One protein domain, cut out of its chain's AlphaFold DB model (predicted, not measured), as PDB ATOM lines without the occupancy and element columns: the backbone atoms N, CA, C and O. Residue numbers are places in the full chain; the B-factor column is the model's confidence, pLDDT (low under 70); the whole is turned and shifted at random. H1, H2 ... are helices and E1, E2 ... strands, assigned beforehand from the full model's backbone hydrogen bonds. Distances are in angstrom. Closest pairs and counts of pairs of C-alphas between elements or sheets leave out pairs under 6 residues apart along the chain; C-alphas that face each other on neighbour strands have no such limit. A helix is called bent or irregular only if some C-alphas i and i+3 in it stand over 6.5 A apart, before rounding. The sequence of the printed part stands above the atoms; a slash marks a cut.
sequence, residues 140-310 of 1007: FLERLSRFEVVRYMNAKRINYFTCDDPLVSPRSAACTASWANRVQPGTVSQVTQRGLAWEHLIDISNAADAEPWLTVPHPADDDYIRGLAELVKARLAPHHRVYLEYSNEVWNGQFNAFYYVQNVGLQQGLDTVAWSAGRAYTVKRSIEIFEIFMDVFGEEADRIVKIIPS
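What this domain is: This is residues 140 to 310 of the 1007 residues of an uncharacterized protein of Candidatus Entotheonella factor (UniProt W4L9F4). A strongly twisted sheet of four parallel strands has H2, H3 and H5 packed in a row over one face, while its other face has no named helix on it. The long H5 runs past the sheet at one end, where H4 crosses it; little H1 sits by H2 at the far end, and the long loop of residues 152 to 197, which has no named element, winds over the side of the domain away from E4. The printed part has 171 residues, with five named helices and four named strands in the order H1 E1 H2 E2 H3 E3 H4 H5 E4; the sheet's order is E1 E2 E3 E4 and the class is mixed, helices and strands. The whole is compact, with a radius of gyration of the C-alphas of 15.7 A and spans of 47 by 36 by 28 A.

Where its parts are: The strands are E1, residues 149 to 151, E2, residues 211 to 216, 15.5 A long, E3, residues 242 to 246, 13.0 A long, and E4, residues 304 to 309, 15.5 A long, ending at C-alpha 309 (-31.613, -2.719, 17.786). H5, residues 274 to 303, is 34.1 A long and begins at C-alpha 274 (-45.274, 0.418, 28.756). It is irregular: C-alphas 296 and 299 are 9.1 A apart, and it has a kink of 123 degrees near residue 297. H2 is residues 198 to 208, 15.4 A; H3 residues 222 to 235, 19.8 A; H4 residues 256 to 267, 16.6 A; H1 residues 140 to 144, from C-alpha 140 (-7.177, -15.697, 22.184).

How they stand to each other: E2 pairs with E1 over residues 211 to 213, N 213 to O 150 being 2.8 A, and with E3 over residues 213 to 216, N 214 to O 243 being 2.8 A. E3 and E4 are parallel at 31 degrees, with N 305 and O 242 at 2.8 A. E1, H2, E2, then E2, H3, E3, then E3, H4 H5, E4 are strand-helix-strand units, parallel neighbour strands joined through helices, with right-handed crossovers; H2, H3 and H5 on one face of the sheet make two layers. H5 runs along the strands over E3, at a height over the sheet of 7.7 A. H2, on the same face, lies over E2 at 9.0 A. H3 touches H5, closest at the C-alphas of Ala 229 and Phe 293, 5.2 A. H4 touches H5 about perpendicular at 82 degrees, closest at the C-alphas of Gln 262 and Gly 278, 3.7 A. H1 touches H2, the closest C-alphas, Leu 141 and Ala 208, being 5.7 A apart. Every O i to N i+4 pair is within hydrogen-bond range in H1, H2 and H3, against 7 of 8 in H4 and 21 of 26 in H5.

The domain as a whole: The C-alphas farthest apart, of Glu 142 and Thr 272, are 49.9 A apart. The printed part has no cut; the one long link is E1 to H2, 46 residues. Mean pLDDT of the printed part is 93.3, and residue 167 alone is under 70.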
ATOM      1  N   PHE A 140      -5.913 -16.435  22.192       90.56
ATOM      2  CA  PHE A 140      -7.177 -15.697  22.184       90.56
ATOM      3  C   PHE A 140      -7.156 -14.606  21.105       90.56
ATOM      4  O   PHE A 140      -8.072 -14.553  20.289       90.56
ATOM      5  N   LEU A 141      -6.094 -13.792  21.046       91.81
ATOM      6  CA  LEU A 141      -5.956 -12.754  20.019       91.81
ATOM      7  C   LEU A 141      -5.821 -13.336  18.609       91.81
ATOM      8  O   LEU A 141      -6.433 -12.819  17.686       91.81
ATOM      9  N   GLU A 142      -5.060 -14.417  18.440       91.25
ATOM     10  CA  GLU A 142      -4.888 -15.095  17.151       91.25
ATOM     11  C   GLU A 142      -6.239 -15.532  16.577       91.25
ATOM     12  O   GLU A 142      -6.552 -15.232  15.426       91.25
ATOM     13  N   ARG A 143      -7.074 -16.185  17.392       92.38
ATOM     14  CA  ARG A 143      -8.406 -16.622  16.964       92.38
ATOM     15  C   ARG A 143      -9.366 -15.450  16.749       92.38
ATOM     16  O   ARG A 143     -10.155 -15.474  15.811       92.38
ATOM     17  N   LEU A 144      -9.285 -14.416  17.588       93.25
ATOM     18  CA  LEU A 144     -10.145 -13.238  17.473       93.25
ATOM     19  C   LEU A 144      -9.788 -12.363  16.259       93.25
ATOM     20  O   LEU A 144     -10.682 -11.791  15.650       93.25
ATOM     21  N   SER A 145      -8.514 -12.316  15.854       92.94
ATOM     22  CA  SER A 145      -8.023 -11.515  14.713       92.94
ATOM     23  C   SER A 145      -8.586 -11.927  13.350       92.94
ATOM     24  O   SER A 145      -8.316 -11.294  12.335       92.94
ATOM     25  N   ARG A 146      -9.364 -13.012  13.308       92.50
ATOM     26  CA  ARG A 146     -10.077 -13.460  12.112       92.50
ATOM     27  C   ARG A 146     -11.360 -12.668  11.856       92.50
ATOM     28  O   ARG A 146     -11.891 -12.766  10.757       92.50
ATOM     29  N   PHE A 147     -11.853 -11.916  12.840       94.31
ATOM     30  CA  PHE A 147     -13.107 -11.171  12.755       94.31
ATOM     31  C   PHE A 147     -12.848  -9.673  12.591       94.31
ATOM     32  O   PHE A 147     -12.050  -9.099  13.323       94.31
ATOM     33  N   GLU A 148     -13.573  -9.036  11.668       94.38
ATOM     34  CA  GLU A 148     -13.488  -7.587  11.434       94.38
ATOM     35  C   GLU A 148     -14.125  -6.777  12.568       94.38
ATOM     36  O   GLU A 148     -13.666  -5.682  12.862       94.38
ATOM     37  N   VAL A 149     -15.164  -7.308  13.223       97.44
ATOM     38  CA  VAL A 149     -15.917  -6.613  14.277       97.44
ATOM     39  C   VAL A 149     -16.035  -7.501  15.512       97.44
ATOM     40  O   VAL A 149     -16.280  -8.702  15.401       97.44
ATOM     41  N   VAL A 150     -15.906  -6.912  16.705       97.56
ATOM     42  CA  VAL A 150     -16.101  -7.601  17.993       97.56
ATOM     43  C   VAL A 150     -17.137  -6.861  18.835       97.56
ATOM     44  O   VAL A 150     -16.929  -5.712  19.221       97.56
ATOM     45  N   ARG A 151     -18.247  -7.530  19.171       97.50
ATOM     46  CA  ARG A 151     -19.307  -6.983  20.036       97.50
ATOM     47  C   ARG A 151     -19.029  -7.305  21.496       97.50
ATOM     48  O   ARG A 151     -19.006  -8.461  21.905       97.50
ATOM     49  N   TYR A 152     -18.849  -6.269  22.312       96.69
ATOM     50  CA  TYR A 152     -18.402  -6.409  23.703       96.69
ATOM     51  C   TYR A 152     -19.534  -6.528  24.737       96.69
ATOM     52  O   TYR A 152     -19.303  -6.320  25.929       96.69
ATOM     53  N   MET A 153     -20.747  -6.901  24.319       95.50
ATOM     54  CA  MET A 153     -21.935  -6.990  25.182       95.50
ATOM     55  C   MET A 153     -21.707  -7.885  26.421       95.50
ATOM     56  O   MET A 153     -21.875  -7.427  27.557       95.50
ATOM     57  N   ASN A 154     -21.226  -9.121  26.228       91.81
ATOM     58  CA  ASN A 154     -20.946 -10.054  27.332       91.81
ATOM     59  C   ASN A 154     -19.723  -9.637  28.156       91.81
ATOM     60  O   ASN A 154     -19.776  -9.643  29.387       91.81
ATOM     61  N   ALA A 155     -18.642  -9.196  27.501       92.44
ATOM     62  CA  ALA A 155     -17.438  -8.716  28.186       92.44
ATOM     63  C   ALA A 155     -17.739  -7.511  29.095       92.44
ATOM     64  O   ALA A 155     -17.137  -7.356  30.161       92.44
ATOM     65  N   LYS A 156     -18.715  -6.682  28.709       93.94
ATOM     66  CA  LYS A 156     -19.185  -5.557  29.514       93.94
ATOM     67  C   LYS A 156     -20.329  -5.906  30.480       93.94
ATOM     68  O   LYS A 156     -20.699  -5.070  31.300       93.94
ATOM     69  N   ARG A 157     -20.832  -7.146  30.444       92.88
ATOM     70  CA  ARG A 157     -21.954  -7.659  31.250       92.88
ATOM     71  C   ARG A 157     -23.226  -6.824  31.132       92.88
ATOM     72  O   ARG A 157     -23.922  -6.627  32.123       92.88
ATOM     73  N   ILE A 158     -23.553  -6.355  29.930       94.38
ATOM     74  CA  ILE A 158     -24.687  -5.441  29.709       94.38
ATOM     75  C   ILE A 158     -26.005  -5.997  30.269       94.38
ATOM     76  O   ILE A 158     -26.700  -5.292  30.994       94.38
ATOM     77  N   ASN A 159     -26.294  -7.285  30.054       92.81
ATOM     78  CA  ASN A 159     -27.510  -7.938  30.561       92.81
ATOM     79  C   ASN A 159     -27.650  -7.940  32.099       92.81
ATOM     80  O   ASN A 159     -28.765  -8.030  32.617       92.81
ATOM     81  N   TYR A 160     -26.535  -7.832  32.829       89.19
ATOM     82  CA  TYR A 160     -26.479  -7.884  34.296       89.19
ATOM     83  C   TYR A 160     -25.905  -6.604  34.915       89.19
ATOM     84  O   TYR A 160     -25.557  -6.595  36.095       89.19
ATOM     85  N   PHE A 161     -25.798  -5.529  34.131       91.69
ATOM     86  CA  PHE A 161     -25.168  -4.291  34.566       91.69
ATOM     87  C   PHE A 161     -25.937  -3.665  35.743       91.69
ATOM     88  O   PHE A 161     -27.169  -3.593  35.723       91.69
ATOM     89  N   THR A 162     -25.211  -3.216  36.771       85.81
ATOM     90  CA  THR A 162     -25.772  -2.667  38.019       85.81
ATOM     91  C   THR A 162     -25.642  -1.144  38.118       85.81
ATOM     92  O   THR A 162     -24.803  -0.535  37.455       85.81
ATOM     93  N   CYS A 163     -26.476  -0.527  38.960       85.88
ATOM     94  CA  CYS A 163     -26.485   0.919  39.209       85.88
ATOM     95  C   CYS A 163     -25.303   1.366  40.082       85.88
ATOM     96  O   CYS A 163     -24.650   0.548  40.736       85.88
ATOM     97  N   ASP A 164     -25.041   2.676  40.104       85.25
ATOM     98  CA  ASP A 164     -24.124   3.356  41.034       85.25
ATOM     99  C   ASP A 164     -24.508   3.189  42.494       85.25
ATOM    100  O   ASP A 164     -23.643   2.869  43.307       85.25
ATOM    101  N   ASP A 165     -25.793   3.317  42.805       78.12
ATOM    102  CA  ASP A 165     -26.305   2.939  44.114       78.12
ATOM    103  C   ASP A 165     -26.669   1.442  44.114       78.12
ATOM    104  O   ASP A 165     -27.608   1.047  43.415       78.12
ATOM    105  N   PRO A 166     -25.965   0.587  44.882       70.19
ATOM    106  CA  PRO A 166     -26.267  -0.841  44.952       70.19
ATOM    107  C   PRO A 166     -27.625  -1.146  45.607       70.19
ATOM    108  O   PRO A 166     -28.099  -2.275  45.498       70.19
ATOM    109  N   LEU A 167     -28.253  -0.173  46.277       69.62
ATOM    110  CA  LEU A 167     -29.590  -0.301  46.860       69.62
ATOM    111  C   LEU A 167     -30.703  -0.024  45.841       69.62
ATOM    112  O   LEU A 167     -31.859  -0.379  46.078       69.62
ATOM    113  N   VAL A 168     -30.376   0.585  44.697       71.00
ATOM    114  CA  VAL A 168     -31.342   0.865  43.632       71.00
ATOM    115  C   VAL A 168     -31.433  -0.331  42.690       71.00
ATOM    116  O   VAL A 168     -30.443  -0.814  42.143       71.00
ATOM    117  N   SER A 169     -32.660  -0.801  42.463       85.31
ATOM    118  CA  SER A 169     -32.918  -1.887  41.518       85.31
ATOM    119  C   SER A 169     -32.461  -1.506  40.100       85.31
ATOM    120  O   SER A 169     -32.922  -0.484  39.581       85.31
ATOM    121  N   PRO A 170     -31.685  -2.359  39.399       86.81
ATOM    122  CA  PRO A 170     -31.305  -2.143  37.998       86.81
ATOM    123  C   PRO A 170     -32.472  -2.058  37.006       86.81
ATOM    124  O   PRO A 170     -32.260  -1.727  35.842       86.81
ATOM    125  N   ARG A 171     -33.694  -2.374  37.451       89.62
ATOM    126  CA  ARG A 171     -34.945  -2.266  36.685       89.62
ATOM    127  C   ARG A 171     -35.625  -0.903  36.837       89.62
ATOM    128  O   ARG A 171     -36.539  -0.592  36.077       89.62
ATOM    129  N   SER A 172     -35.239  -0.126  37.848       88.25
ATOM    130  CA  SER A 172     -35.865   1.152  38.187       88.25
ATOM    131  C   SER A 172     -35.379   2.269  37.272       88.25
ATOM    132  O   SER A 172     -34.194   2.339  36.960       88.25
ATOM    133  N   ALA A 173     -36.264   3.203  36.929       82.62
ATOM    134  CA  ALA A 173     -35.884   4.425  36.225       82.62
ATOM    135  C   ALA A 173     -34.965   5.354  37.049       82.62
ATOM    136  O   ALA A 173     -34.337   6.241  36.479       82.62
ATOM    137  N   ALA A 174     -34.854   5.134  38.365       79.31
ATOM    138  CA  ALA A 174     -33.890   5.815  39.233       79.31
ATOM    139  C   ALA A 174     -32.460   5.251  39.116       79.31
ATOM    140  O   ALA A 174     -31.526   5.820  39.675       79.31
ATOM    141  N   CYS A 175     -32.275   4.122  38.422       87.38
ATOM    142  CA  CYS A 175     -30.960   3.533  38.213       87.38
ATOM    143  C   CYS A 175     -30.109   4.419  37.294       87.38
ATOM    144  O   CYS A 175     -30.499   4.699  36.159       87.38
ATOM    145  N   THR A 176     -28.929   4.803  37.776       91.69
ATOM    146  CA  THR A 176     -27.937   5.586  37.032       91.69
ATOM    147  C   THR A 176     -26.569   4.911  37.072       91.69
ATOM    148  O   THR A 176     -26.261   4.137  37.986       91.69
ATOM    149  N   ALA A 177     -25.745   5.192  36.067       93.31
ATOM    150  CA  ALA A 177     -24.348   4.798  36.002       93.31
ATOM    151  C   ALA A 177     -23.508   5.952  35.450       93.31
ATOM    152  O   ALA A 177     -23.640   6.312  34.280       93.31
ATOM    153  N   SER A 178     -22.620   6.485  36.288       91.44
ATOM    154  CA  SER A 178     -21.751   7.617  35.964       91.44
ATOM    155  C   SER A 178     -20.348   7.180  35.535       91.44
ATOM    156  O   SER A 178     -19.841   6.119  35.926       91.44
ATOM    157  N   TRP A 179     -19.676   8.014  34.735       94.62
ATOM    158  CA  TRP A 179     -18.324   7.738  34.224       94.62
ATOM    159  C   TRP A 179     -17.302   7.426  35.328       94.62
ATOM    160  O   TRP A 179     -16.440   6.550  35.183       94.62
ATOM    161  N   ALA A 180     -17.398   8.147  36.450       89.56
ATOM    162  CA  ALA A 180     -16.461   8.046  37.563       89.56
ATOM    163  C   ALA A 180     -16.448   6.642  38.191       89.56
ATOM    164  O   ALA A 180     -15.386   6.170  38.603       89.56
ATOM    165  N   ASN A 181     -17.596   5.960  38.190       86.50
ATOM    166  CA  ASN A 181     -17.789   4.670  38.847       86.50
ATOM    167  C   ASN A 181     -17.585   3.463  37.907       86.50
ATOM    168  O   ASN A 181     -17.850   2.318  38.282       86.50
ATOM    169  N   ARG A 182     -17.118   3.667  36.668       91.25
ATOM    170  CA  ARG A 182     -16.775   2.556  35.762       91.25
ATOM    171  C   ARG A 182     -15.574   1.749  36.293       91.25
ATOM    172  O   ARG A 182     -14.708   2.272  36.993       91.25
ATOM    173  N   VAL A 183     -15.467   0.491  35.867       89.62
ATOM    174  CA  VAL A 183     -14.266  -0.334  36.097       89.62
ATOM    175  C   VAL A 183     -13.081   0.257  35.338       89.62
ATOM    176  O   VAL A 183     -13.206   0.568  34.155       89.62
ATOM    177  N   GLN A 184     -11.941   0.397  36.013       89.44
ATOM    178  CA  GLN A 184     -10.712   0.951  35.443       89.44
ATOM    179  C   GLN A 184      -9.655  -0.145  35.262       89.44
ATOM    180  O   GLN A 184      -9.698  -1.159  35.964       89.44
ATOM    181  N   PRO A 185      -8.634   0.058  34.411       87.69
ATOM    182  CA  PRO A 185      -7.544  -0.906  34.249       87.69
ATOM    183  C   PRO A 185      -6.773  -1.163  35.538       87.69
ATOM    184  O   PRO A 185      -6.145  -2.199  35.682       87.69
ATOM    185  N   GLY A 186      -6.773  -0.230  36.490       81.06
ATOM    186  CA  GLY A 186      -6.117  -0.410  37.787       81.06
ATOM    187  C   GLY A 186      -6.901  -1.280  38.772       81.06
ATOM    188  O   GLY A 186      -6.330  -1.710  39.768       81.06
ATOM    189  N   THR A 187      -8.183  -1.558  38.515       80.31
ATOM    190  CA  THR A 187      -9.040  -2.310  39.441       80.31
ATOM    191  C   THR A 187      -8.551  -3.753  39.584       80.31
ATOM    192  O   THR A 187      -8.185  -4.403  38.597       80.31
ATOM    193  N   VAL A 188      -8.540  -4.256  40.823       79.50
ATOM    194  CA  VAL A 188      -8.009  -5.582  41.176       79.50
ATOM    195  C   VAL A 188      -8.660  -6.731  40.395       79.50
ATOM    196  O   VAL A 188      -7.962  -7.641  39.949       79.50
ATOM    197  N   SER A 189      -9.967  -6.635  40.144       85.06
ATOM    198  CA  SER A 189     -10.733  -7.554  39.305       85.06
ATOM    199  C   SER A 189     -11.229  -6.838  38.051       85.06
ATOM    200  O   SER A 189     -11.609  -5.667  38.091       85.06
ATOM    201  N   GLN A 190     -11.228  -7.560  36.933       85.56
ATOM    202  CA  GLN A 190     -11.883  -7.151  35.682       85.56
ATOM    203  C   GLN A 190     -13.163  -7.963  35.422       85.56
ATOM    204  O   GLN A 190     -13.792  -7.812  34.380       85.56
ATOM    205  N   VAL A 191     -13.554  -8.811  36.379       81.19
ATOM    206  CA  VAL A 191     -14.725  -9.698  36.328       81.19
ATOM    207  C   VAL A 191     -15.752  -9.236  37.370       81.19
ATOM    208  O   VAL A 191     -16.223 -10.007  38.199       81.19
ATOM    209  N   THR A 192     -16.067  -7.940  37.375       82.38
ATOM    210  CA  THR A 192     -17.072  -7.350  38.278       82.38
ATOM    211  C   THR A 192     -18.454  -7.386  37.621       82.38
ATOM    212  O   THR A 192     -18.556  -7.667  36.426       82.38
ATOM    213  N   GLN A 193     -19.528  -7.049  38.344       79.50
ATOM    214  CA  GLN A 193     -20.879  -6.916  37.762       79.50
ATOM    215  C   GLN A 193     -21.003  -5.784  36.721       79.50
ATOM    216  O   GLN A 193     -21.975  -5.727  35.979       79.50
ATOM    217  N   ARG A 194     -19.995  -4.908  36.622       86.62
ATOM    218  CA  ARG A 194     -19.926  -3.802  35.654       86.62
ATOM    219  C   ARG A 194     -19.065  -4.128  34.427       86.62
ATOM    220  O   ARG A 194     -18.794  -3.230  33.624       86.62
ATOM    221  N   GLY A 195     -18.607  -5.376  34.309       89.44
ATOM    222  CA  GLY A 195     -17.798  -5.885  33.200       89.44
ATOM    223  C   GLY A 195     -16.397  -5.276  33.096       89.44
ATOM    224  O   GLY A 195     -15.972  -4.493  33.946       89.44
ATOM    225  N   LEU A 196     -15.678  -5.630  32.031       92.12
ATOM    226  CA  LEU A 196     -14.296  -5.199  31.802       92.12
ATOM    227  C   LEU A 196     -14.169  -3.669  31.665       92.12
ATOM    228  O   LEU A 196     -15.108  -2.964  31.266       92.12
ATOM    229  N   ALA A 197     -12.979  -3.149  31.979       94.06
ATOM    230  CA  ALA A 197     -12.614  -1.765  31.695       94.06
ATOM    231  C   ALA A 197     -12.633  -1.492  30.182       94.06
ATOM    232  O   ALA A 197     -12.107  -2.282  29.394       94.06
ATOM    233  N   TRP A 198     -13.199  -0.352  29.777       96.88
ATOM    234  CA  TRP A 198     -13.304   0.035  28.366       96.88
ATOM    235  C   TRP A 198     -11.942   0.137  27.682       96.88
ATOM    236  O   TRP A 198     -11.801  -0.244  26.527       96.88
ATOM    237  N   GLU A 199     -10.922   0.578  28.414       96.25
ATOM    238  CA  GLU A 199      -9.545   0.650  27.937       96.25
ATOM    239  C   GLU A 199      -9.039  -0.717  27.464       96.25
ATOM    240  O   GLU A 199      -8.400  -0.796  26.419       96.25
ATOM    241  N   HIS A 200      -9.356  -1.792  28.194       94.25
ATOM    242  CA  HIS A 200      -8.967  -3.147  27.806       94.25
ATOM    243  C   HIS A 200      -9.745  -3.640  26.592       94.25
ATOM    244  O   HIS A 200      -9.162  -4.306  25.746       94.25
ATOM    245  N   LEU A 201     -11.030  -3.300  26.479       96.06
ATOM    246  CA  LEU A 201     -11.830  -3.663  25.307       96.06
ATOM    247  C   LEU A 201     -11.277  -2.994  24.039       96.06
ATOM    248  O   LEU A 201     -11.060  -3.671  23.041       96.06
ATOM    249  N   ILE A 202     -10.925  -1.706  24.118       97.75
ATOM    250  CA  ILE A 202     -10.274  -0.967  23.021       97.75
ATOM    251  C   ILE A 202      -8.886  -1.546  22.703       97.75
ATOM    252  O   ILE A 202      -8.506  -1.651  21.539       97.75
ATOM    253  N   ASP A 203      -8.119  -1.944  23.720       95.56
ATOM    254  CA  ASP A 203      -6.813  -2.574  23.508       95.56
ATOM    255  C   ASP A 203      -6.928  -3.933  22.808       95.56
ATOM    256  O   ASP A 203      -6.080  -4.250  21.979       95.56
ATOM    257  N   ILE A 204      -7.969  -4.720  23.106       95.75
ATOM    258  CA  ILE A 204      -8.253  -5.974  22.394       95.75
ATOM    259  C   ILE A 204      -8.563  -5.675  20.927       95.75
ATOM    260  O   ILE A 204      -7.982  -6.325  20.065       95.75
ATOM    261  N   SER A 205      -9.425  -4.690  20.648       97.25
ATOM    262  CA  SER A 205      -9.752  -4.246  19.285       97.25
ATOM    263  C   SER A 205      -8.490  -3.878  18.500       97.25
ATOM    264  O   SER A 205      -8.203  -4.473  17.467       97.25
ATOM    265  N   ASN A 206      -7.656  -2.994  19.056       96.81
ATOM    266  CA  ASN A 206      -6.393  -2.590  18.434       96.81
ATOM    267  C   ASN A 206      -5.417  -3.766  18.238       96.81
ATOM    268  O   ASN A 206      -4.687  -3.802  17.253       96.81
ATOM    269  N   ALA A 207      -5.347  -4.701  19.191       95.19
ATOM    270  CA  ALA A 207      -4.421  -5.833  19.127       95.19
ATOM    271  C   ALA A 207      -4.874  -6.926  18.149       95.19
ATOM    272  O   ALA A 207      -4.026  -7.614  17.581       95.19
ATOM    273  N   ALA A 208      -6.186  -7.095  17.979       94.50
ATOM    274  CA  ALA A 208      -6.787  -8.018  17.024       94.50
ATOM    275  C   ALA A 208      -6.992  -7.393  15.631       94.50
ATOM    276  O   ALA A 208      -7.362  -8.124  14.721       94.50
ATOM    277  N   ASP A 209      -6.740  -6.084  15.478       95.25
ATOM    278  CA  ASP A 209      -7.087  -5.281  14.291       95.25
ATOM    279  C   ASP A 209      -8.577  -5.409  13.925       95.25
ATOM    280  O   ASP A 209      -8.947  -5.544  12.763       95.25
ATOM    281  N   ALA A 210      -9.433  -5.378  14.949       95.88
ATOM    282  CA  ALA A 210     -10.879  -5.525  14.832       95.88
ATOM    283  C   ALA A 210     -11.602  -4.275  15.345       95.88
ATOM    284  O   ALA A 210     -11.203  -3.669  16.339       95.88
ATOM    285  N   GLU A 211     -12.693  -3.898  14.694       98.25
ATOM    286  CA  GLU A 211     -13.515  -2.749  15.050       98.25
ATOM    287  C   GLU A 211     -14.432  -3.073  16.247       98.25
ATOM    288  O   GLU A 211     -15.075  -4.129  16.291       98.25
ATOM    289  N   PRO A 212     -14.526  -2.189  17.254       98.44
ATOM    290  CA  PRO A 212     -15.387  -2.420  18.403       98.44
ATOM    291  C   PRO A 212     -16.861  -2.156  18.081       98.44
ATOM    292  O   PRO A 212     -17.229  -1.059  17.655       98.44
ATOM    293  N   TRP A 213     -17.721  -3.115  18.427       98.62
ATOM    294  CA  TRP A 213     -19.147  -2.881  18.647       98.62
ATOM    295  C   TRP A 213     -19.420  -2.702  20.141       98.62
ATOM    296  O   TRP A 213     -19.397  -3.639  20.947       98.62
ATOM    297  N   LEU A 214     -19.650  -1.442  20.505       98.38
ATOM    298  CA  LEU A 214     -19.905  -0.961  21.852       98.38
ATOM    299  C   LEU A 214     -21.406  -0.981  22.139       98.38
ATOM    300  O   LEU A 214     -22.165  -0.130  21.675       98.38
ATOM    301  N   THR A 215     -21.817  -1.942  22.955       97.19
ATOM    302  CA  THR A 215     -23.146  -1.952  23.560       97.19
ATOM    303  C   THR A 215     -23.086  -1.186  24.879       97.19
ATOM    304  O   THR A 215     -22.339  -1.556  25.787       97.19
ATOM    305  N   VAL A 216     -23.829  -0.088  24.984       96.44
ATOM    306  CA  VAL A 216     -23.763   0.827  26.133       96.44
ATOM    307  C   VAL A 216     -24.704   0.370  27.259       96.44
ATOM    308  O   VAL A 216     -25.824  -0.036  26.958       96.44
ATOM    309  N   PRO A 217     -24.316   0.447  28.550       96.88
ATOM    310  CA  PRO A 217     -25.204   0.095  29.663       96.88
ATOM    311  C   PRO A 217     -26.514   0.899  29.670       96.88
ATOM    312  O   PRO A 217     -26.486   2.115  29.489       96.88
ATOM    313  N   HIS A 218     -27.651   0.254  29.962       95.69
ATOM    314  CA  HIS A 218     -28.956   0.934  29.993       95.69
ATOM    315  C   HIS A 218     -29.053   2.136  30.952       95.69
ATOM    316  O   HIS A 218     -29.727   3.090  30.575       95.69
ATOM    317  N   PRO A 219     -28.396   2.175  32.134       95.56
ATOM    318  CA  PRO A 219     -28.514   3.314  33.037       95.56
ATOM    319  C   PRO A 219     -27.405   4.362  32.832       95.56
ATOM    320  O   PRO A 219     -27.245   5.239  33.679       95.56
ATOM    321  N   ALA A 220     -26.606   4.265  31.760       96.94
ATOM    322  CA  ALA A 220     -25.498   5.182  31.499       96.94
ATOM    323  C   ALA A 220     -25.993   6.616  31.247       96.94
ATOM    324  O   ALA A 220     -26.731   6.880  30.288       96.94
ATOM    325  N   ASP A 221     -25.554   7.543  32.099       95.19
ATOM    326  CA  ASP A 221     -25.830   8.972  31.955       95.19
ATOM    327  C   ASP A 221     -24.960   9.624  30.868       95.19
ATOM    328  O   ASP A 221     -24.024   9.021  30.342       95.19
ATOM    329  N   ASP A 222     -25.271  10.865  30.499       97.25
ATOM    330  CA  ASP A 222     -24.561  11.572  29.423       97.25
ATOM    331  C   ASP A 222     -23.072  11.782  29.723       97.25
ATOM    332  O   ASP A 222     -22.255  11.769  28.799       97.25
ATOM    333  N   ASP A 223     -22.703  11.923  30.999       96.00
ATOM    334  CA  ASP A 223     -21.305  12.029  31.421       96.00
ATOM    335  C   ASP A 223     -20.559  10.712  31.162       96.00
ATOM    336  O   ASP A 223     -19.424  10.723  30.678       96.00
ATOM    337  N   TYR A 224     -21.203   9.566  31.407       98.12
ATOM    338  CA  TYR A 224     -20.700   8.248  31.032       98.12
ATOM    339  C   TYR A 224     -20.486   8.140  29.526       98.12
ATOM    340  O   TYR A 224     -19.417   7.705  29.093       98.12
ATOM    341  N   ILE A 225     -21.482   8.528  28.723       98.69
ATOM    342  CA  ILE A 225     -21.405   8.442  27.257       98.69
ATOM    343  C   ILE A 225     -20.279   9.324  26.723       98.69
ATOM    344  O   ILE A 225     -19.473   8.873  25.909       98.69
ATOM    345  N   ARG A 226     -20.180  10.562  27.215       98.62
ATOM    346  CA  ARG A 226     -19.146  11.511  26.801       98.62
ATOM    347  C   ARG A 226     -17.754  11.022  27.175       98.62
ATOM    348  O   ARG A 226     -16.871  11.014  26.322       98.62
ATOM    349  N   GLY A 227     -17.572  10.548  28.408       98.56
ATOM    350  CA  GLY A 227     -16.303   9.972  28.849       98.56
ATOM    351  C   GLY A 227     -15.906   8.739  28.032       98.56
ATOM    352  O   GLY A 227     -14.734   8.581  27.680       98.56
ATOM    353  N   LEU A 228     -16.877   7.896  27.660       98.69
ATOM    354  CA  LEU A 228     -16.634   6.748  26.789       98.69
ATOM    355  C   LEU A 228     -16.196   7.194  25.391       98.69
ATOM    356  O   LEU A 228     -15.184   6.703  24.896       98.69
ATOM    357  N   ALA A 229     -16.908   8.140  24.781       98.81
ATOM    358  CA  ALA A 229     -16.560   8.676  23.471       98.81
ATOM    359  C   ALA A 229     -15.154   9.300  23.462       98.81
ATOM    360  O   ALA A 229     -14.363   9.030  22.558       98.81
ATOM    361  N   GLU A 230     -14.807  10.076  24.494       98.75
ATOM    362  CA  GLU A 230     -13.481  10.688  24.645       98.75
ATOM    363  C   GLU A 230     -12.387   9.625  24.759       98.75
ATOM    364  O   GLU A 230     -11.342   9.730  24.110       98.75
ATOM    365  N   LEU A 231     -12.637   8.574  25.545       98.69
ATOM    366  CA  LEU A 231     -11.700   7.472  25.704       98.69
ATOM    367  C   LEU A 231     -11.493   6.706  24.391       98.69
ATOM    368  O   LEU A 231     -10.351   6.420  24.028       98.69
ATOM    369  N   VAL A 232     -12.577   6.377  23.684       98.62
ATOM    370  CA  VAL A 232     -12.516   5.649  22.410       98.62
ATOM    371  C   VAL A 232     -11.768   6.480  21.376       98.62
ATOM    372  O   VAL A 232     -10.813   5.978  20.790       98.62
ATOM    373  N   LYS A 233     -12.105   7.766  21.217       98.38
ATOM    374  CA  LYS A 233     -11.399   8.671  20.299       98.38
ATOM    375  C   LYS A 233      -9.901   8.748  20.597       98.38
ATOM    376  O   LYS A 233      -9.083   8.738  19.684       98.38
ATOM    377  N   ALA A 234      -9.536   8.826  21.876       98.31
ATOM    378  CA  ALA A 234      -8.144   8.976  22.287       98.31
ATOM    379  C   ALA A 234      -7.306   7.695  22.127       98.31
ATOM    380  O   ALA A 234      -6.080   7.791  22.036       98.31
ATOM    381  N   ARG A 235      -7.930   6.510  22.154       97.69
ATOM    382  CA  ARG A 235      -7.224   5.225  22.301       97.69
ATOM    383  C   ARG A 235      -7.416   4.250  21.138       97.69
ATOM    384  O   ARG A 235      -6.502   3.471  20.868       97.69
ATOM    385  N   LEU A 236      -8.569   4.250  20.476       98.44
ATOM    386  CA  LEU A 236      -8.841   3.365  19.342       98.44
ATOM    387  C   LEU A 236      -8.042   3.826  18.120       98.44
ATOM    388  O   LEU A 236      -7.988   5.026  17.837       98.44
ATOM    389  N   ALA A 237      -7.441   2.891  17.382       97.12
ATOM    390  CA  ALA A 237      -6.677   3.232  16.190       97.12
ATOM    391  C   ALA A 237      -7.551   4.023  15.190       97.12
ATOM    392  O   ALA A 237      -8.720   3.684  14.993       97.12
ATOM    393  N   PRO A 238      -7.022   5.098  14.577       95.00
ATOM    394  CA  PRO A 238      -7.833   6.077  13.853       95.00
ATOM    395  C   PRO A 238      -8.481   5.533  12.574       95.00
ATOM    396  O   PRO A 238      -9.400   6.157  12.057       95.00
ATOM    397  N   HIS A 239      -8.021   4.387  12.061       93.81
ATOM    398  CA  HIS A 239      -8.615   3.722  10.898       93.81
ATOM    399  C   HIS A 239      -9.814   2.832  11.239       93.81
ATOM    400  O   HIS A 239     -10.523   2.436  10.323       93.81
ATOM    401  N   HIS A 240     -10.053   2.525  12.519       97.44
ATOM    402  CA  HIS A 240     -11.203   1.725  12.937       97.44
ATOM    403  C   HIS A 240     -12.451   2.582  13.127       97.44
ATOM    404  O   HIS A 240     -12.399   3.662  13.739       97.44
ATOM    405  N   ARG A 241     -13.585   2.047  12.681       98.31
ATOM    406  CA  ARG A 241     -14.926   2.530  13.019       98.31
ATOM    407  C   ARG A 241     -15.352   2.074  14.414       98.31
ATOM    408  O   ARG A 241     -14.720   1.221  15.035       98.31
ATOM    409  N   VAL A 242     -16.436   2.661  14.907       98.56
ATOM    410  CA  VAL A 242     -17.073   2.340  16.186       98.56
ATOM    411  C   VAL A 242     -18.536   2.014  15.922       98.56
ATOM    412  O   VAL A 242     -19.310   2.897  15.559       98.56
ATOM    413  N   TYR A 243     -18.914   0.758  16.126       98.81
ATOM    414  CA  TYR A 243     -20.301   0.306  16.044       98.81
ATOM    415  C   TYR A 243     -20.970   0.587  17.385       98.81
ATOM    416  O   TYR A 243     -20.464   0.174  18.427       98.81
ATOM    417  N   LEU A 244     -22.069   1.338  17.383       98.50
ATOM    418  CA  LEU A 244     -22.663   1.872  18.604       98.50
ATOM    419  C   LEU A 244     -24.127   1.456  18.721       98.50
ATOM    420  O   LEU A 244     -24.928   1.682  17.816       98.50
ATOM    421  N   GLU A 245     -24.463   0.857  19.860       98.12
ATOM    422  CA  GLU A 245     -25.787   0.313  20.162       98.12
ATOM    423  C   GLU A 245     -26.168   0.643  21.609       98.12
ATOM    424  O   GLU A 245     -25.371   0.480  22.542       98.12
ATOM    425  N   TYR A 246     -27.409   1.084  21.815       98.12
ATOM    426  CA  TYR A 246     -27.943   1.301  23.153       98.12
ATOM    427  C   TYR A 246     -28.473  -0.002  23.767       98.12
ATOM    428  O   TYR A 246     -29.552  -0.478  23.412       98.12
ATOM    429  N   SER A 247     -27.748  -0.502  24.772       96.44
ATOM    430  CA  SER A 247     -28.095  -1.669  25.590       96.44
ATOM    431  C   SER A 247     -28.364  -2.962  24.803       96.44
ATOM    432  O   SER A 247     -28.155  -3.047  23.601       96.44
ATOM    433  N   ASN A 248     -28.767  -4.009  25.518       95.56
ATOM    434  CA  ASN A 248     -29.161  -5.307  24.987       95.56
ATOM    435  C   ASN A 248     -30.453  -5.768  25.676       95.56
ATOM    436  O   ASN A 248     -30.747  -5.341  26.795       95.56
ATOM    437  N   GLU A 249     -31.220  -6.638  25.016       92.56
ATOM    438  CA  GLU A 249     -32.412  -7.286  25.587       92.56
ATOM    439  C   GLU A 249     -33.457  -6.317  26.168       92.56
ATOM    440  O   GLU A 249     -34.173  -6.603  27.131       92.56
ATOM    441  N   VAL A 250     -33.604  -5.155  25.528       93.12
ATOM    442  CA  VAL A 250     -34.596  -4.123  25.884       93.12
ATOM    443  C   VAL A 250     -36.048  -4.559  25.612       93.12
ATOM    444  O   VAL A 250     -36.986  -3.833  25.935       93.12
ATOM    445  N   TRP A 251     -36.253  -5.750  25.040       89.44
ATOM    446  CA  TRP A 251     -37.552  -6.370  24.741       89.44
ATOM    447  C   TRP A 251     -37.820  -7.665  25.530       89.44
ATOM    448  O   TRP A 251     -38.948  -8.159  25.488       89.44
ATOM    449  N   ASN A 252     -36.835  -8.224  26.242       88.69
ATOM    450  CA  ASN A 252     -36.955  -9.522  26.908       88.69
ATOM    451  C   ASN A 252     -37.108  -9.372  28.430       88.69
ATOM    452  O   ASN A 252     -36.190  -8.953  29.133       88.69
ATOM    453  N   GLY A 253     -38.267  -9.787  28.952       86.81
ATOM    454  CA  GLY A 253     -38.622  -9.700  30.374       86.81
ATOM    455  C   GLY A 253     -37.757 -10.508  31.340       86.81
ATOM    456  O   GLY A 253     -37.929 -10.385  32.549       86.81
ATOM    457  N   GLN A 254     -36.813 -11.309  30.852       84.31
ATOM    458  CA  GLN A 254     -35.803 -11.937  31.704       84.31
ATOM    459  C   GLN A 254     -34.736 -10.944  32.190       84.31
ATOM    460  O   GLN A 254     -34.121 -11.176  33.233       84.31
ATOM    461  N   PHE A 255     -34.531  -9.830  31.479       91.94
ATOM    462  CA  PHE A 255     -33.405  -8.922  31.698       91.94
ATOM    463  C   PHE A 255     -33.817  -7.564  32.272       91.94
ATOM    464  O   PHE A 255     -34.947  -7.098  32.126       91.94
ATOM    465  N   ASN A 256     -32.874  -6.906  32.953       91.62
ATOM    466  CA  ASN A 256     -33.147  -5.652  33.658       91.62
ATOM    467  C   ASN A 256     -33.463  -4.492  32.705       91.62
ATOM    468  O   ASN A 256     -34.356  -3.691  32.995       91.62
ATOM    469  N   ALA A 257     -32.781  -4.440  31.557       94.25
ATOM    470  CA  ALA A 257     -32.943  -3.386  30.563       94.25
ATOM    471  C   ALA A 257     -34.384  -3.295  30.029       94.25
ATOM    472  O   ALA A 257     -34.890  -2.188  29.873       94.25
ATOM    473  N   PHE A 258     -35.078  -4.427  29.837       94.44
ATOM    474  CA  PHE A 258     -36.486  -4.463  29.420       94.44
ATOM    475  C   PHE A 258     -37.403  -3.666  30.344       94.44
ATOM    476  O   PHE A 258     -38.237  -2.888  29.880       94.44
ATOM    477  N   TYR A 259     -37.267  -3.858  31.656       94.06
ATOM    478  CA  TYR A 259     -38.069  -3.126  32.633       94.06
ATOM    479  C   TYR A 259     -37.625  -1.669  32.727       94.06
ATOM    480  O   TYR A 259     -38.468  -0.774  32.775       94.06
ATOM    481  N   TYR A 260     -36.312  -1.432  32.692       96.31
ATOM    482  CA  TYR A 260     -35.746  -0.091  32.757       96.31
ATOM    483  C   TYR A 260     -36.272   0.807  31.640       96.31
ATOM    484  O   TYR A 260     -36.802   1.877  31.928       96.31
ATOM    485  N   VAL A 261     -36.189   0.380  30.373       97.06
ATOM    486  CA  VAL A 261     -36.599   1.239  29.252       97.06
ATOM    487  C   VAL A 261     -38.084   1.581  29.311       97.06
ATOM    488  O   VAL A 261     -38.452   2.718  29.037       97.06
ATOM    489  N   GLN A 262     -38.934   0.641  29.736       96.88
ATOM    490  CA  GLN A 262     -40.372   0.877  29.890       96.88
ATOM    491  C   GLN A 262     -40.660   1.876  31.001       96.88
ATOM    492  O   GLN A 262     -41.390   2.840  30.778       96.88
ATOM    493  N   ASN A 263     -40.050   1.679  32.171       91.81
ATOM    494  CA  ASN A 263     -40.186   2.601  33.290       91.81
ATOM    495  C   ASN A 263     -39.690   3.991  32.893       91.81
ATOM    496  O   ASN A 263     -40.354   4.989  33.169       91.81
ATOM    497  N   VAL A 264     -38.561   4.070  32.178       92.62
ATOM    498  CA  VAL A 264     -38.023   5.358  31.770       92.62
ATOM    499  C   VAL A 264     -38.917   6.048  30.750       92.62
ATOM    500  O   VAL A 264     -39.219   7.228  30.940       92.62
ATOM    501  N   GLY A 265     -39.363   5.321  29.723       93.12
ATOM    502  CA  GLY A 265     -40.224   5.826  28.660       93.12
ATOM    503  C   GLY A 265     -41.592   6.288  29.156       93.12
ATOM    504  O   GLY A 265     -42.030   7.374  28.779       93.12
ATOM    505  N   LEU A 266     -42.237   5.524  30.048       89.12
ATOM    506  CA  LEU A 266     -43.501   5.914  30.690       89.12
ATOM    507  C   LEU A 266     -43.331   7.210  31.477       89.12
ATOM    508  O   LEU A 266     -44.092   8.161  31.317       89.12
ATOM    509  N   GLN A 267     -42.272   7.270  32.274       92.12
ATOM    510  CA  GLN A 267     -41.973   8.423  33.105       92.12
ATOM    511  C   GLN A 267     -41.497   9.636  32.261       92.12
ATOM    512  O   GLN A 267     -41.486  10.760  32.751       92.12
ATOM    513  N   GLN A 268     -41.079   9.447  30.993       92.12
ATOM    514  CA  GLN A 268     -40.818  10.538  30.026       92.12
ATOM    515  C   GLN A 268     -42.083  10.925  29.238       92.12
ATOM    516  O   GLN A 268     -42.039  11.867  28.452       92.12
ATOM    517  N   GLY A 269     -43.201  10.217  29.430       90.25
ATOM    518  CA  GLY A 269     -44.443  10.459  28.702       90.25
ATOM    519  C   GLY A 269     -44.367  10.124  27.211       90.25
ATOM    520  O   GLY A 269     -45.138  10.687  26.440       90.25
ATOM    521  N   LEU A 270     -43.451   9.239  26.792       92.31
ATOM    522  CA  LEU A 270     -43.272   8.891  25.373       92.31
ATOM    523  C   LEU A 270     -44.447   8.074  24.819       92.31
ATOM    524  O   LEU A 270     -44.787   8.185  23.648       92.31
ATOM    525  N   ASP A 271     -45.080   7.269  25.670       91.38
ATOM    526  CA  ASP A 271     -46.367   6.627  25.417       91.38
ATOM    527  C   ASP A 271     -47.019   6.319  26.777       91.38
ATOM    528  O   ASP A 271     -46.369   6.314  27.822       91.38
ATOM    529  N   THR A 272     -48.313   6.035  26.763       87.75
ATOM    530  CA  THR A 272     -49.070   5.495  27.899       87.75
ATOM    531  C   THR A 272     -48.944   3.976  28.038       87.75
ATOM    532  O   THR A 272     -49.229   3.424  29.100       87.75
ATOM    533  N   VAL A 273     -48.531   3.277  26.975       89.69
ATOM    534  CA  VAL A 273     -48.365   1.820  26.966       89.69
ATOM    535  C   VAL A 273     -46.901   1.461  27.198       89.69
ATOM    536  O   VAL A 273     -46.048   1.790  26.379       89.69
ATOM    537  N   ALA A 274     -46.626   0.718  28.275       85.62
ATOM    538  CA  ALA A 274     -45.274   0.418  28.756       85.62
ATOM    539  C   ALA A 274     -44.315  -0.066  27.657       85.62
ATOM    540  O   ALA A 274     -43.273   0.545  27.439       85.62
ATOM    541  N   TRP A 275     -44.688  -1.111  26.907       88.88
ATOM    542  CA  TRP A 275     -43.825  -1.666  25.859       88.88
ATOM    543  C   TRP A 275     -43.564  -0.681  24.710       88.88
ATOM    544  O   TRP A 275     -42.470  -0.691  24.152       88.88
ATOM    545  N   SER A 276     -44.539   0.166  24.360       92.00
ATOM    546  CA  SER A 276     -44.403   1.177  23.301       92.00
ATOM    547  C   SER A 276     -43.497   2.311  23.778       92.00
ATOM    548  O   SER A 276     -42.515   2.643  23.118       92.00
ATOM    549  N   ALA A 277     -43.738   2.796  25.001       92.31
ATOM    550  CA  ALA A 277     -42.924   3.814  25.655       92.31
ATOM    551  C   ALA A 277     -41.462   3.369  25.793       92.31
ATOM    552  O   ALA A 277     -40.547   4.146  25.531       92.31
ATOM    553  N   GLY A 278     -41.238   2.103  26.161       95.06
ATOM    554  CA  GLY A 278     -39.901   1.531  26.272       95.06
ATOM    555  C   GLY A 278     -39.153   1.491  24.947       95.06
ATOM    556  O   GLY A 278     -37.987   1.869  24.895       95.06
ATOM    557  N   ARG A 279     -39.819   1.109  23.854       93.81
ATOM    558  CA  ARG A 279     -39.202   1.099  22.520       93.81
ATOM    559  C   ARG A 279     -38.945   2.509  21.985       93.81
ATOM    560  O   ARG A 279     -37.875   2.748  21.432       93.81
ATOM    561  N   ALA A 280     -39.871   3.444  22.203       96.12
ATOM    562  CA  ALA A 280     -39.665   4.857  21.878       96.12
ATOM    563  C   ALA A 280     -38.464   5.431  22.647       96.12
ATOM    564  O   ALA A 280     -37.625   6.118  22.064       96.12
ATOM    565  N   TYR A 281     -38.327   5.083  23.932       98.06
ATOM    566  CA  TYR A 281     -37.158   5.458  24.725       98.06
ATOM    567  C   TYR A 281     -35.868   4.836  24.185       98.06
ATOM    568  O   TYR A 281     -34.863   5.534  24.102       98.06
ATOM    569  N   THR A 282     -35.881   3.568  23.764       97.88
ATOM    570  CA  THR A 282     -34.721   2.930  23.121       97.88
ATOM    571  C   THR A 282     -34.263   3.702  21.883       97.88
ATOM    572  O   THR A 282     -33.068   3.965  21.750       97.88
ATOM    573  N   VAL A 283     -35.185   4.107  21.000       98.12
ATOM    574  CA  VAL A 283     -34.853   4.909  19.807       98.12
ATOM    575  C   VAL A 283     -34.285   6.268  20.211       98.12
ATOM    576  O   VAL A 283     -33.170   6.604  19.813       98.12
ATOM    577  N   LYS A 284     -34.999   7.005  21.069       98.25
ATOM    578  CA  LYS A 284     -34.575   8.322  21.566       98.25
ATOM    579  C   LYS A 284     -33.187   8.273  22.204       98.25
ATOM    580  O   LYS A 284     -32.321   9.071  21.861       98.25
ATOM    581  N   ARG A 285     -32.948   7.310  23.099       98.25
ATOM    582  CA  ARG A 285     -31.672   7.193  23.811       98.25
ATOM    583  C   ARG A 285     -30.529   6.764  22.892       98.25
ATOM    584  O   ARG A 285     -29.409   7.220  23.085       98.25
ATOM    585  N   SER A 286     -30.804   5.944  21.874       98.62
ATOM    586  CA  SER A 286     -29.810   5.613  20.843       98.62
ATOM    587  C   SER A 286     -29.344   6.872  20.108       98.62
ATOM    588  O   SER A 286     -28.143   7.104  20.003       98.62
ATOM    589  N   ILE A 287     -30.283   7.722  19.681       98.62
ATOM    590  CA  ILE A 287     -29.984   8.976  18.975       98.62
ATOM    591  C   ILE A 287     -29.154   9.922  19.849       98.62
ATOM    592  O   ILE A 287     -28.106  10.379  19.408       98.62
ATOM    593  N   GLU A 288     -29.557  10.146  21.103       98.56
ATOM    594  CA  GLU A 288     -28.795  10.975  22.053       98.56
ATOM    595  C   GLU A 288     -27.347  10.481  22.219       98.56
ATOM    596  O   GLU A 288     -26.402  11.270  22.247       98.56
ATOM    597  N   ILE A 289     -27.153   9.160  22.298       98.75
ATOM    598  CA  ILE A 289     -25.825   8.553  22.413       98.75
ATOM    599  C   ILE A 289     -24.995   8.795  21.147       98.75
ATOM    600  O   ILE A 289     -23.815   9.142  21.249       98.75
ATOM    601  N   PHE A 290     -25.593   8.644  19.963       98.75
ATOM    602  CA  PHE A 290     -24.918   8.903  18.691       98.75
ATOM    603  C   PHE A 290     -24.481  10.363  18.577       98.75
ATOM    604  O   PHE A 290     -23.330  10.622  18.234       98.75
ATOM    605  N   GLU A 291     -25.352  11.304  18.939       98.50
ATOM    606  CA  GLU A 291     -25.046  12.736  18.936       98.50
ATOM    607  C   GLU A 291     -23.877  13.068  19.871       98.50
ATOM    608  O   GLU A 291     -22.937  13.745  19.457       98.50
ATOM    609  N   ILE A 292     -23.861  12.528  21.096       98.75
ATOM    610  CA  ILE A 292     -22.748  12.746  22.038       98.75
ATOM    611  C   ILE A 292     -21.425  12.219  21.464       98.75
ATOM    612  O   ILE A 292     -20.394  12.890  21.577       98.75
ATOM    613  N   PHE A 293     -21.430  11.034  20.845       98.69
ATOM    614  CA  PHE A 293     -20.233  10.489  20.203       98.69
ATOM    615  C   PHE A 293     -19.779  11.347  19.023       98.69
ATOM    616  O   PHE A 293     -18.598  11.680  18.937       98.69
ATOM    617  N   MET A 294     -20.697  11.752  18.147       98.56
ATOM    618  CA  MET A 294     -20.392  12.603  16.997       98.56
ATOM    619  C   MET A 294     -19.840  13.965  17.424       98.56
ATOM    620  O   MET A 294     -18.846  14.417  16.860       98.56
ATOM    621  N   ASP A 295     -20.400  14.576  18.468       98.50
ATOM    622  CA  ASP A 295     -19.904  15.831  19.040       98.50
ATOM    623  C   ASP A 295     -18.458  15.705  19.535       98.50
ATOM    624  O   ASP A 295     -17.625  16.587  19.305       98.50
ATOM    625  N   VAL A 296     -18.132  14.602  20.215       98.75
ATOM    626  CA  VAL A 296     -16.775  14.347  20.718       98.75
ATOM    627  C   VAL A 296     -15.807  14.029  19.575       98.75
ATOM    628  O   VAL A 296     -14.661  14.497  19.578       98.75
ATOM    629  N   PHE A 297     -16.237  13.253  18.579       98.25
ATOM    630  CA  PHE A 297     -15.418  12.873  17.426       98.25
ATOM    631  C   PHE A 297     -15.186  14.044  16.462       98.25
ATOM    632  O   PHE A 297     -14.077  14.185  15.939       98.25
ATOM    633  N   GLY A 298     -16.136  14.968  16.334       97.69
ATOM    634  CA  GLY A 298     -16.001  16.171  15.517       97.69
ATOM    635  C   GLY A 298     -15.722  15.823  14.056       97.69
ATOM    636  O   GLY A 298     -16.547  15.207  13.394       97.69
ATOM    637  N   GLU A 299     -14.541  16.188  13.550       96.62
ATOM    638  CA  GLU A 299     -14.129  15.884  12.168       96.62
ATOM    639  C   GLU A 299     -14.011  14.378  11.871       96.62
ATOM    640  O   GLU A 299     -13.987  14.004  10.707       96.62
ATOM    641  N   GLU A 300     -13.960  13.528  12.903       97.38
ATOM    642  CA  GLU A 300     -13.886  12.063  12.794       97.38
ATOM    643  C   GLU A 300     -15.252  11.373  13.006       97.38
ATOM    644  O   GLU A 300     -15.313  10.174  13.286       97.38
ATOM    645  N   ALA A 301     -16.361  12.123  12.980       96.94
ATOM    646  CA  ALA A 301     -17.699  11.590  13.262       96.94
ATOM    647  C   ALA A 301     -18.176  10.531  12.245       96.94
ATOM    648  O   ALA A 301     -19.058   9.737  12.561       96.94
ATOM    649  N   ASP A 302     -17.566  10.479  11.059       95.94
ATOM    650  CA  ASP A 302     -17.775   9.452  10.029       95.94
ATOM    651  C   ASP A 302     -17.351   8.045  10.480       95.94
ATOM    652  O   ASP A 302     -17.792   7.045   9.914       95.94
ATOM    653  N   ARG A 303     -16.549   7.944  11.545       97.50
ATOM    654  CA  ARG A 303     -16.168   6.667  12.158       97.50
ATOM    655  C   ARG A 303     -17.305   6.004  12.942       97.50
ATOM    656  O   ARG A 303     -17.154   4.845  13.319       97.50
ATOM    657  N   ILE A 304     -18.397   6.707  13.249       98.44
ATOM    658  CA  ILE A 304     -19.473   6.191  14.110       98.44
ATOM    659  C   ILE A 304     -20.556   5.503  13.271       98.44
ATOM    660  O   ILE A 304     -21.261   6.159  12.505       98.44
ATOM    661  N   VAL A 305     -20.728   4.195  13.483       98.75
ATOM    662  CA  VAL A 305     -21.798   3.381  12.891       98.75
ATOM    663  C   VAL A 305     -22.968   3.299  13.878       98.75
ATOM    664  O   VAL A 305     -22.849   2.732  14.965       98.75
ATOM    665  N   LYS A 306     -24.096   3.892  13.494       98.62
ATOM    666  CA  LYS A 306     -25.298   4.152  14.296       98.62
ATOM    667  C   LYS A 306     -26.319   3.039  14.087       98.62
ATOM    668  O   LYS A 306     -26.860   2.896  12.989       98.62
ATOM    669  N   ILE A 307     -26.568   2.249  15.132       98.62
ATOM    670  CA  ILE A 307     -27.328   0.998  15.029       98.62
ATOM    671  C   ILE A 307     -28.567   1.042  15.917       98.62
ATOM    672  O   ILE A 307     -28.468   1.208  17.132       98.62
ATOM    673  N   ILE A 308     -29.737   0.825  15.320       98.12
ATOM    674  CA  ILE A 308     -30.993   0.671  16.060       98.12
ATOM    675  C   ILE A 308     -31.278  -0.824  16.270       98.12
ATOM    676  O   ILE A 308     -31.458  -1.555  15.290       98.12
ATOM    677  N   PRO A 309     -31.336  -1.313  17.522       95.00
ATOM    678  CA  PRO A 309     -31.613  -2.719  17.786       95.00
ATOM    679  C   PRO A 309     -33.112  -3.031  17.630       95.00
ATOM    680  O   PRO A 309     -33.979  -2.229  17.980       95.00
ATOM    681  N   SER A 310     -33.431  -4.216  17.111       94.19
ATOM    682  CA  SER A 310     -34.789  -4.687  16.822       94.19
ATOM    683  C   SER A 310     -34.953  -6.191  17.111       94.19
ATOM    684  O   SER A 310     -34.014  -6.891  17.485       94.19
TER     685      SER A 310